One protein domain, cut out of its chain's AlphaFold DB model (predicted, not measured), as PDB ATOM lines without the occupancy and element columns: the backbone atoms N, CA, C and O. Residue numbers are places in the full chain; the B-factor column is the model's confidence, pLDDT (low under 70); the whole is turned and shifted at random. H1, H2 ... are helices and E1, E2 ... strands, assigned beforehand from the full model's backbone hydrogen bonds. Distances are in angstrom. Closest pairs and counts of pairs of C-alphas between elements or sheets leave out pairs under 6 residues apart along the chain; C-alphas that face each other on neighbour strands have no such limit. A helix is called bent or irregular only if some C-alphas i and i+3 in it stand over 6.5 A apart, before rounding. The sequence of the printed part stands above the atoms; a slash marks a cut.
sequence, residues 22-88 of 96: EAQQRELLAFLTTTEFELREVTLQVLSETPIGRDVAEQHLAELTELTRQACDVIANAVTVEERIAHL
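This is residues 22 to 88 of the 96 residues of an uncharacterized protein of Saccharopolyspora spinosa (UniProt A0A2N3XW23). This is a long, narrow helical hairpin with a short tail: two long helices, H2 and H1, lie side by side and run opposite ways, joined at one end by a tight turn. At the open end of the hairpin the short strand E1 leads from the end of H2 over towards the beginning of H1, and the small helix H3 follows it and lengthens the whole beyond that end. The printed part has 67 residues with three named helices and one named strand, in the order H1, H2, E1, H3 along the chain; there is no sheet, and the class is mostly helix. The whole is only just extended, close to loose, with a radius of gyration of the C-alphas of 16.5 A. The C-alphas span 58 by 15 by 6 A along their three main axes, a rod to whose length both the hairpin and H3 add.

The longest helix by residues is H2, residues 51 to 77, and it touches H1, residues 22 to 47, with 22 pairs of C-alphas within 8 A. The closest C-alphas of the two are those of Leu 47 and Gly 53, 4.7 A apart. Their lines stand at a shallow tilt of 4 degrees and they run opposite ways, with their centres 10.8 A apart. H1 and H2 form a helical hairpin, and the link between them, residues 48 to 50, is tight. The strand E1, residues 78 to 80, follows H2 with 0 residues between them, and these two meet only through their link. E1 pairs with no named strand. Its closest C-alpha to H1 is that of Thr 80, 5.7 A from the C-alpha of Glu 22. The helix H3, residues 81 to 88, follows E1 with 0 residues between them, and these two also meet only through their link. H3 and H1 are close but not clearly touching, with 2 pairs of C-alphas within 8 A; the closest C-alphas are those of Glu 22 and Glu 82, 6.9 A apart. The lines of H1 and H3 stand at a shallow tilt of 32 degrees, only just short of steep, and they run opposite ways. H2 and H3 are apart, and H3 touches no helix. In H1, H2 and H3 every O i to N i+4 pair is within hydrogen-bond range.

H2 has 27 residues, from Pro 51 with its C-alpha at (18.887, 16.476, 4.346) to Asn 77, 39.0 A from first to last C-alpha. H1 has 26 residues and is 37.5 A long, from Glu 22 with its C-alpha at (-3.307, -10.910, -20.494) to Leu 47. E1 has three residues, Ala 78 to Thr 80, and measures 6.2 A. H3 has eight residues, from Val 81 to Leu 88, whose C-alpha is at (-18.415, -14.727, -26.105), and measures 10.6 A. No helix is bent.

The two C-alphas farthest apart are those of Thr 50 and Leu 88, at 58.3 A. The first and last printed C-alphas, those of Glu 22 and Leu 88, are 16.6 A apart. The printed part runs from residue 22 to residue 88 of a full chain of 96 residues and has no cut. The three links, H1 to H2, H2 to E1 and E1 to H3, are tight, and there is no long link. The mean pLDDT of the printed part is 89.2. H1 has a mean of 92 and H2 of 91, while E1 has 86 and H3 has 77. Residues 87 to 88, which belong to H3, are under 70, where the confidence of this predicted model is low.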
ATOM      1  N   GLU A  22      -3.805 -10.589 -21.846       90.56
ATOM      2  CA  GLU A  22      -3.307 -10.910 -20.494       90.56
ATOM      3  C   GLU A  22      -1.773 -10.834 -20.409       90.56
ATOM      4  O   GLU A  22      -1.208 -10.337 -19.431       90.56
ATOM      5  N   ALA A  23      -1.075 -11.283 -21.459       91.25
ATOM      6  CA  ALA A  23       0.381 -11.194 -21.532       91.25
ATOM      7  C   ALA A  23       0.861  -9.734 -21.519       91.25
ATOM      8  O   ALA A  23       1.758  -9.391 -20.750       91.25
ATOM      9  N   GLN A  24       0.220  -8.866 -22.308       92.00
ATOM     10  CA  GLN A  24       0.518  -7.434 -22.339       92.00
ATOM     11  C   GLN A  24       0.176  -6.751 -21.014       92.00
ATOM     12  O   GLN A  24       0.951  -5.926 -20.539       92.00
ATOM     13  N   GLN A  25      -0.946  -7.110 -20.387       92.62
ATOM     14  CA  GLN A  25      -1.325  -6.607 -19.068       92.62
ATOM     15  C   GLN A  25      -0.233  -6.916 -18.037       92.62
ATOM     16  O   GLN A  25       0.231  -6.021 -17.329       92.62
ATOM     17  N   ARG A  26       0.249  -8.165 -18.008       92.19
ATOM     18  CA  ARG A  26       1.338  -8.583 -17.117       92.19
ATOM     19  C   ARG A  26       2.637  -7.830 -17.395       92.19
ATOM     20  O   ARG A  26       3.315  -7.420 -16.455       92.19
ATOM     21  N   GLU A  27       2.996  -7.668 -18.665       95.38
ATOM     22  CA  GLU A  27       4.199  -6.936 -19.075       95.38
ATOM     23  C   GLU A  27       4.142  -5.465 -18.660       95.38
ATOM     24  O   GLU A  27       5.116  -4.955 -18.111       95.38
ATOM     25  N   LEU A  28       3.003  -4.796 -18.853       93.31
ATOM     26  CA  LEU A  28       2.819  -3.394 -18.478       93.31
ATOM     27  C   LEU A  28       2.896  -3.188 -16.961       93.31
ATOM     28  O   LEU A  28       3.578  -2.271 -16.505       93.31
ATOM     29  N   LEU A  29       2.262  -4.061 -16.170       94.19
ATOM     30  CA  LEU A  29       2.346  -4.007 -14.705       94.19
ATOM     31  C   LEU A  29       3.784  -4.226 -14.211       94.19
ATOM     32  O   LEU A  29       4.271  -3.494 -13.345       94.19
ATOM     33  N   ALA A  30       4.493  -5.202 -14.785       94.81
ATOM     34  CA  ALA A  30       5.894  -5.453 -14.457       94.81
ATOM     35  C   ALA A  30       6.792  -4.271 -14.853       94.81
ATOM     36  O   ALA A  30       7.673  -3.879 -14.090       94.81
ATOM     37  N   PHE A  31       6.552  -3.678 -16.023       95.19
ATOM     38  CA  PHE A  31       7.292  -2.517 -16.500       95.19
ATOM     39  C   PHE A  31       7.119  -1.313 -15.571       95.19
ATOM     40  O   PHE A  31       8.112  -0.706 -15.173       95.19
ATOM     41  N   LEU A  32       5.883  -0.990 -15.184       94.12
ATOM     42  CA  LEU A  32       5.582   0.151 -14.317       94.12
ATOM     43  C   LEU A  32       6.217   0.010 -12.932       94.12
ATOM     44  O   LEU A  32       6.896   0.924 -12.469       94.12
ATOM     45  N   THR A  33       6.055  -1.152 -12.301       93.12
ATOM     46  CA  THR A  33       6.615  -1.422 -10.967       93.12
ATOM     47  C   THR A  33       8.145  -1.454 -10.971       93.12
ATOM     48  O   THR A  33       8.778  -0.916 -10.064       93.12
ATOM     49  N   THR A  34       8.757  -2.022 -12.016       95.81
ATOM     50  CA  THR A  34      10.223  -2.027 -12.175       95.81
ATOM     51  C   THR A  34      10.757  -0.614 -12.396       95.81
ATOM     52  O   THR A  34      11.707  -0.203 -11.737       95.81
ATOM     53  N   THR A  35      10.108   0.159 -13.270       94.62
ATOM     54  CA  THR A  35      10.501   1.543 -13.565       94.62
ATOM     55  C   THR A  35      10.385   2.434 -12.329       94.62
ATOM     56  O   THR A  35      11.280   3.232 -12.065       94.62
ATOM     57  N   GLU A  36       9.314   2.293 -11.539       95.25
ATOM     58  CA  GLU A  36       9.166   3.013 -10.267       95.25
ATOM     59  C   GLU A  36      10.317   2.689  -9.309       95.25
ATOM     60  O   GLU A  36      10.907   3.596  -8.718       95.25
ATOM     61  N   PHE A  37      10.664   1.406  -9.179       94.12
ATOM     62  CA  PHE A  37      11.767   0.969  -8.330       94.12
ATOM     63  C   PHE A  37      13.110   1.564  -8.782       94.12
ATOM     64  O   PHE A  37      13.827   2.143  -7.967       94.12
ATOM     65  N   GLU A  38      13.430   1.488 -10.074       95.25
ATOM     66  CA  GLU A  38      14.672   2.035 -10.632       95.25
ATOM     67  C   GLU A  38      14.758   3.558 -10.463       95.25
ATOM     68  O   GLU A  38      15.788   4.083 -10.030       95.25
ATOM     69  N   LEU A  39      13.664   4.279 -10.741       92.31
ATOM     70  CA  LEU A  39      13.590   5.725 -10.517       92.31
ATOM     71  C   LEU A  39      13.825   6.065  -9.047       92.31
ATOM     72  O   LEU A  39      14.575   6.990  -8.743       92.31
ATOM     73  N   ARG A  40      13.245   5.288  -8.127       92.94
ATOM     74  CA  ARG A  40      13.444   5.469  -6.689       92.94
ATOM     75  C   ARG A  40      14.902   5.347  -6.281       92.94
ATOM     76  O   ARG A  40      15.390   6.209  -5.545       92.94
ATOM     77  N   GLU A  41      15.589   4.309  -6.747       92.94
ATOM     78  CA  GLU A  41      17.005   4.113  -6.433       92.94
ATOM     79  C   GLU A  41      17.857   5.270  -6.962       92.94
ATOM     80  O   GLU A  41      18.626   5.864  -6.201       92.94
ATOM     81  N   VAL A  42      17.666   5.655  -8.227       91.81
ATOM     82  CA  VAL A  42      18.433   6.739  -8.858       91.81
ATOM     83  C   VAL A  42      18.170   8.082  -8.175       91.81
ATOM     84  O   VAL A  42      19.113   8.812  -7.867       91.81
ATOM     85  N   THR A  43      16.911   8.422  -7.892       89.62
ATOM     86  CA  THR A  43      16.554   9.695  -7.252       89.62
ATOM     87  C   THR A  43      17.146   9.802  -5.849       89.62
ATOM     88  O   THR A  43      17.722  10.837  -5.506       89.62
ATOM     89  N   LEU A  44      17.065   8.737  -5.044       88.94
ATOM     90  CA  LEU A  44      17.685   8.723  -3.719       88.94
ATOM     91  C   LEU A  44      19.210   8.780  -3.814       88.94
ATOM     92  O   LEU A  44      19.834   9.490  -3.030       88.94
ATOM     93  N   GLN A  45      19.825   8.099  -4.779       88.12
ATOM     94  CA  GLN A  45      21.273   8.152  -4.967       88.12
ATOM     95  C   GLN A  45      21.765   9.565  -5.322       88.12
ATOM     96  O   GLN A  45      22.788   9.993  -4.798       88.12
ATOM     97  N   VAL A  46      21.038  10.297  -6.173       85.88
ATOM     98  CA  VAL A  46      21.443  11.633  -6.647       85.88
ATOM     99  C   VAL A  46      21.192  12.732  -5.611       85.88
ATOM    100  O   VAL A  46      21.967  13.681  -5.525       85.88
ATOM    101  N   LEU A  47      20.112  12.640  -4.832       85.94
ATOM    102  CA  LEU A  47      19.657  13.749  -3.983       85.94
ATOM    103  C   LEU A  47      19.915  13.549  -2.480       85.94
ATOM    104  O   LEU A  47      19.761  14.493  -1.708       85.94
ATOM    105  N   SER A  48      20.338  12.361  -2.036       79.00
ATOM    106  CA  SER A  48      20.497  12.059  -0.600       79.00
ATOM    107  C   SER A  48      21.733  12.659   0.078       79.00
ATOM    108  O   SER A  48      21.887  12.506   1.290       79.00
ATOM    109  N   GLU A  49      22.597  13.369  -0.653       84.88
ATOM    110  CA  GLU A  49      23.834  13.945  -0.100       84.88
ATOM    111  C   GLU A  49      23.580  15.030   0.961       84.88
ATOM    112  O   GLU A  49      24.458  15.338   1.768       84.88
ATOM    113  N   THR A  50      22.372  15.601   0.995       87.75
ATOM    114  CA  THR A  50      21.960  16.571   2.015       87.75
ATOM    115  C   THR A  50      20.564  16.251   2.554       87.75
ATOM    116  O   THR A  50      19.744  15.699   1.818       87.75
ATOM    117  N   PRO A  51      20.237  16.641   3.802       85.50
ATOM    118  CA  PRO A  51      18.887  16.476   4.346       85.50
ATOM    119  C   PRO A  51      17.803  17.144   3.487       85.50
ATOM    120  O   PRO A  51      16.773  16.543   3.228       85.50
ATOM    121  N   ILE A  52      18.072  18.347   2.966       88.81
ATOM    122  CA  ILE A  52      17.133  19.074   2.096       88.81
ATOM    123  C   ILE A  52      16.917  18.325   0.775       88.81
ATOM    124  O   ILE A  52      15.787  18.197   0.316       88.81
ATOM    125  N   GLY A  53      17.990  17.816   0.161       88.69
ATOM    126  CA  GLY A  53      17.883  17.024  -1.065       88.69
ATOM    127  C   GLY A  53      17.105  15.725  -0.845       88.69
ATOM    128  O   GLY A  53      16.289  15.351  -1.684       88.69
ATOM    129  N   ARG A  54      17.283  15.089   0.317       89.12
ATOM    130  CA  ARG A  54      16.514  13.907   0.707       89.12
ATOM    131  C   ARG A  54      15.021  14.207   0.858       89.12
ATOM    132  O   ARG A  54      14.222  13.461   0.309       89.12
ATOM    133  N   ASP A  55      14.652  15.294   1.530       89.62
ATOM    134  CA  ASP A  55      13.242  15.670   1.703       89.62
ATOM    135  C   ASP A  55      12.564  15.938   0.346       89.62
ATOM    136  O   ASP A  55      11.456  15.469   0.086       89.62
ATOM    137  N   VAL A  56      13.261  16.632  -0.564       89.12
ATOM    138  CA  VAL A  56      12.782  16.880  -1.936       89.12
ATOM    139  C   VAL A  56      12.648  15.576  -2.731       89.12
ATOM    140  O   VAL A  56      11.663  15.385  -3.445       89.12
ATOM    141  N   ALA A  57      13.612  14.661  -2.598       90.69
ATOM    142  CA  ALA A  57      13.559  13.345  -3.228       90.69
ATOM    143  C   ALA A  57      12.350  12.538  -2.747       90.69
ATOM    144  O   ALA A  57      11.617  11.983  -3.560       90.69
ATOM    145  N   GLU A  58      12.123  12.489  -1.434       90.88
ATOM    146  CA  GLU A  58      11.013  11.747  -0.840       90.88
ATOM    147  C   GLU A  58       9.653  12.319  -1.272       90.88
ATOM    148  O   GLU A  58       8.752  11.544  -1.596       90.88
ATOM    149  N   GLN A  59       9.520  13.646  -1.378       91.12
ATOM    150  CA  GLN A  59       8.298  14.274  -1.884       91.12
ATOM    151  C   GLN A  59       8.011  13.896  -3.345       91.12
ATOM    152  O   GLN A  59       6.905  13.459  -3.661       91.12
ATOM    153  N   HIS A  60       8.998  14.017  -4.238       89.62
ATOM    154  CA  HIS A  60       8.809  13.661  -5.648       89.62
ATOM    155  C   HIS A  60       8.536  12.172  -5.850       89.62
ATOM    156  O   HIS A  60       7.721  11.799  -6.694       89.62
ATOM    157  N   LEU A  61       9.184  11.313  -5.064       93.81
ATOM    158  CA  LEU A  61       8.945   9.876  -5.120       93.81
ATOM    159  C   LEU A  61       7.540   9.512  -4.644       93.81
ATOM    160  O   LEU A  61       6.941   8.615  -5.223       93.81
ATOM    161  N   ALA A  62       6.982  10.224  -3.662       94.00
ATOM    162  CA  ALA A  62       5.603  10.006  -3.235       94.00
ATOM    163  C   ALA A  62       4.589  10.323  -4.349       94.00
ATOM    164  O   ALA A  62       3.654   9.551  -4.564       94.00
ATOM    165  N   GLU A  63       4.790  11.419  -5.088       92.50
ATOM    166  CA  GLU A  63       3.949  11.774  -6.242       92.50
ATOM    167  C   GLU A  63       4.049  10.721  -7.357       92.50
ATOM    168  O   GLU A  63       3.034  10.305  -7.917       92.50
ATOM    169  N   LEU A  64       5.264  10.242  -7.642       93.31
ATOM    170  CA  LEU A  64       5.521   9.182  -8.622       93.31
ATOM    171  C   LEU A  64       4.874   7.852  -8.225       93.31
ATOM    172  O   LEU A  64       4.215   7.234  -9.056       93.31
ATOM    173  N   THR A  65       5.017   7.436  -6.966       94.44
ATOM    174  CA  THR A  65       4.384   6.219  -6.442       94.44
ATOM    175  C   THR A  65       2.867   6.281  -6.586       94.44
ATOM    176  O   THR A  65       2.251   5.308  -7.015       94.44
ATOM    177  N   GLU A  66       2.248   7.424  -6.285       95.31
ATOM    178  CA  GLU A  66       0.798   7.575  -6.428       95.31
ATOM    179  C   GLU A  66       0.348   7.497  -7.896       95.31
ATOM    180  O   GLU A  66      -0.644   6.832  -8.199       95.31
ATOM    181  N   LEU A  67       1.095   8.099  -8.827       93.88
ATOM    182  CA  LEU A  67       0.817   7.986 -10.263       93.88
ATOM    183  C   LEU A  67       0.981   6.548 -10.775       93.88
ATOM    184  O   LEU A  67       0.122   6.059 -11.512       93.88
ATOM    185  N   THR A  68       2.050   5.856 -10.371       94.50
ATOM    186  CA  THR A  68       2.274   4.449 -10.733       94.50
ATOM    187  C   THR A  68       1.150   3.569 -10.202       94.50
ATOM    188  O   THR A  68       0.628   2.736 -10.940       94.50
ATOM    189  N   ARG A  69       0.720   3.788  -8.954       94.81
ATOM    190  CA  ARG A  69      -0.406   3.072  -8.348       94.81
ATOM    191  C   ARG A  69      -1.682   3.242  -9.176       94.81
ATOM    192  O   ARG A  69      -2.303   2.248  -9.531       94.81
ATOM    193  N   GLN A  70      -2.031   4.476  -9.542       93.44
ATOM    194  CA  GLN A  70      -3.207   4.755 -10.376       93.44
ATOM    195  C   GLN A  70      -3.116   4.086 -11.756       93.44
ATOM    196  O   GLN A  70      -4.099   3.523 -12.235       93.44
ATOM    197  N   ALA A  71      -1.944   4.110 -12.396       89.94
ATOM    198  CA  ALA A  71      -1.739   3.446 -13.682       89.94
ATOM    199  C   ALA A  71      -1.885   1.919 -13.570       89.94
ATOM    200  O   ALA A  71      -2.545   1.298 -14.406       89.94
ATOM    201  N   CYS A  72      -1.313   1.319 -12.523       91.88
ATOM    202  CA  CYS A  72      -1.457  -0.104 -12.231       91.88
ATOM    203  C   CYS A  72      -2.919  -0.489 -11.986       91.88
ATOM    204  O   CYS A  72      -3.362  -1.496 -12.532       91.88
ATOM    205  N   ASP A  73      -3.679   0.321 -11.242       90.38
ATOM    206  CA  ASP A  73      -5.108   0.085 -11.009       90.38
ATOM    207  C   ASP A  73      -5.893   0.076 -12.332       90.38
ATOM    208  O   ASP A  73      -6.703  -0.819 -12.568       90.38
ATOM    209  N   VAL A  74      -5.637   1.033 -13.231       87.81
ATOM    210  CA  VAL A  74      -6.293   1.079 -14.552       87.81
ATOM    211  C   VAL A  74      -5.955  -0.164 -15.376       87.81
ATOM    212  O   VAL A  74      -6.847  -0.801 -15.934       87.81
ATOM    213  N   ILE A  75      -4.678  -0.545 -15.433       88.25
ATOM    214  CA  ILE A  75      -4.233  -1.700 -16.223       88.25
ATOM    215  C   ILE A  75      -4.785  -3.005 -15.649       88.25
ATOM    216  O   ILE A  75      -5.226  -3.851 -16.420       88.25
ATOM    217  N   ALA A  76      -4.795  -3.171 -14.325       86.94
ATOM    218  CA  ALA A  76      -5.320  -4.368 -13.670       86.94
ATOM    219  C   ALA A  76      -6.832  -4.546 -13.900       86.94
ATOM    220  O   ALA A  76      -7.298  -5.675 -14.033       86.94
ATOM    221  N   ASN A  77      -7.582  -3.445 -14.005       85.00
ATOM    222  CA  ASN A  77      -9.028  -3.472 -14.247       85.00
ATOM    223  C   ASN A  77      -9.415  -3.556 -15.737       85.00
ATOM    224  O   ASN A  77     -10.585  -3.800 -16.057       85.00
ATOM    225  N   ALA A  78      -8.460  -3.382 -16.656       85.69
ATOM    226  CA  ALA A  78      -8.703  -3.493 -18.092       85.69
ATOM    227  C   ALA A  78      -9.174  -4.904 -18.474       85.69
ATOM    228  O   ALA A  78      -8.599  -5.904 -18.044       85.69
ATOM    229  N   VAL A  79     -10.231  -4.997 -19.280       84.00
ATOM    230  CA  VAL A  79     -10.734  -6.265 -19.832       84.00
ATOM    231  C   VAL A  79      -9.798  -6.762 -20.912       84.00
ATOM    232  O   VAL A  79      -9.579  -6.093 -21.920       84.00
ATOM    233  N   THR A  80      -9.266  -7.962 -20.708       87.06
ATOM    234  CA  THR A  80      -8.344  -8.564 -21.661       87.06
ATOM    235  C   THR A  80      -9.095  -9.173 -22.841       87.06
ATOM    236  O   THR A  80     -10.292  -9.485 -22.776       87.06
ATOM    237  N   VAL A  81      -8.390  -9.344 -23.961       85.12
ATOM    238  CA  VAL A  81      -8.942 -10.021 -25.143       85.12
ATOM    239  C   VAL A  81      -9.402 -11.435 -24.789       85.12
ATOM    240  O   VAL A  81     -10.475 -11.855 -25.216       85.12
ATOM    241  N   GLU A  82      -8.606 -12.151 -24.002       88.56
ATOM    242  CA  GLU A  82      -8.856 -13.522 -23.572       88.56
ATOM    243  C   GLU A  82     -10.155 -13.638 -22.771       88.56
ATOM    244  O   GLU A  82     -11.005 -14.473 -23.083       88.56
ATOM    245  N   GLU A  83     -10.363 -12.748 -21.804       79.50
ATOM    246  CA  GLU A  83     -11.587 -12.713 -21.010       79.50
ATOM    247  C   GLU A  83     -12.820 -12.400 -21.865       79.50
ATOM    248  O   GLU A  83     -13.873 -13.030 -21.739       79.50
ATOM    249  N   ARG A  84     -12.676 -11.464 -22.806       77.81
ATOM    250  CA  ARG A  84     -13.751 -11.106 -23.730       77.81
ATOM    251  C   ARG A  84     -14.108 -12.255 -24.678       77.81
ATOM    252  O   ARG A  84     -15.288 -12.434 -24.972       77.81
ATOM    253  N   ILE A  85     -13.128 -13.034 -25.146       78.56
ATOM    254  CA  ILE A  85     -13.374 -14.254 -25.935       78.56
ATOM    255  C   ILE A  85     -14.092 -15.298 -25.079       78.56
ATOM    256  O   ILE A  85     -15.118 -15.817 -25.511       78.56
ATOM    257  N   ALA A  86     -13.623 -15.544 -23.852       73.19
ATOM    258  CA  ALA A  86     -14.248 -16.509 -22.952       73.19
ATOM    259  C   ALA A  86     -15.735 -16.188 -22.721       73.19
ATOM    260  O   ALA A  86     -16.580 -17.073 -22.817       73.19
ATOM    261  N   HIS A  87     -16.089 -14.917 -22.503       67.31
ATOM    262  CA  HIS A  87     -17.489 -14.507 -22.359       67.31
ATOM    263  C   HIS A  87     -18.327 -14.661 -23.640       67.31
ATOM    264  O   HIS A  87     -19.520 -14.964 -23.549       67.31
ATOM    265  N   LEU A  88     -17.732 -14.494 -24.826       62.97
ATOM    266  CA  LEU A  88     -18.415 -14.727 -26.105       62.97
ATOM    267  C   LEU A  88     -18.672 -16.220 -26.358       62.97
ATOM    268  O   LEU A  88     -19.750 -16.572 -26.842       62.97
TER     269      LEU A  88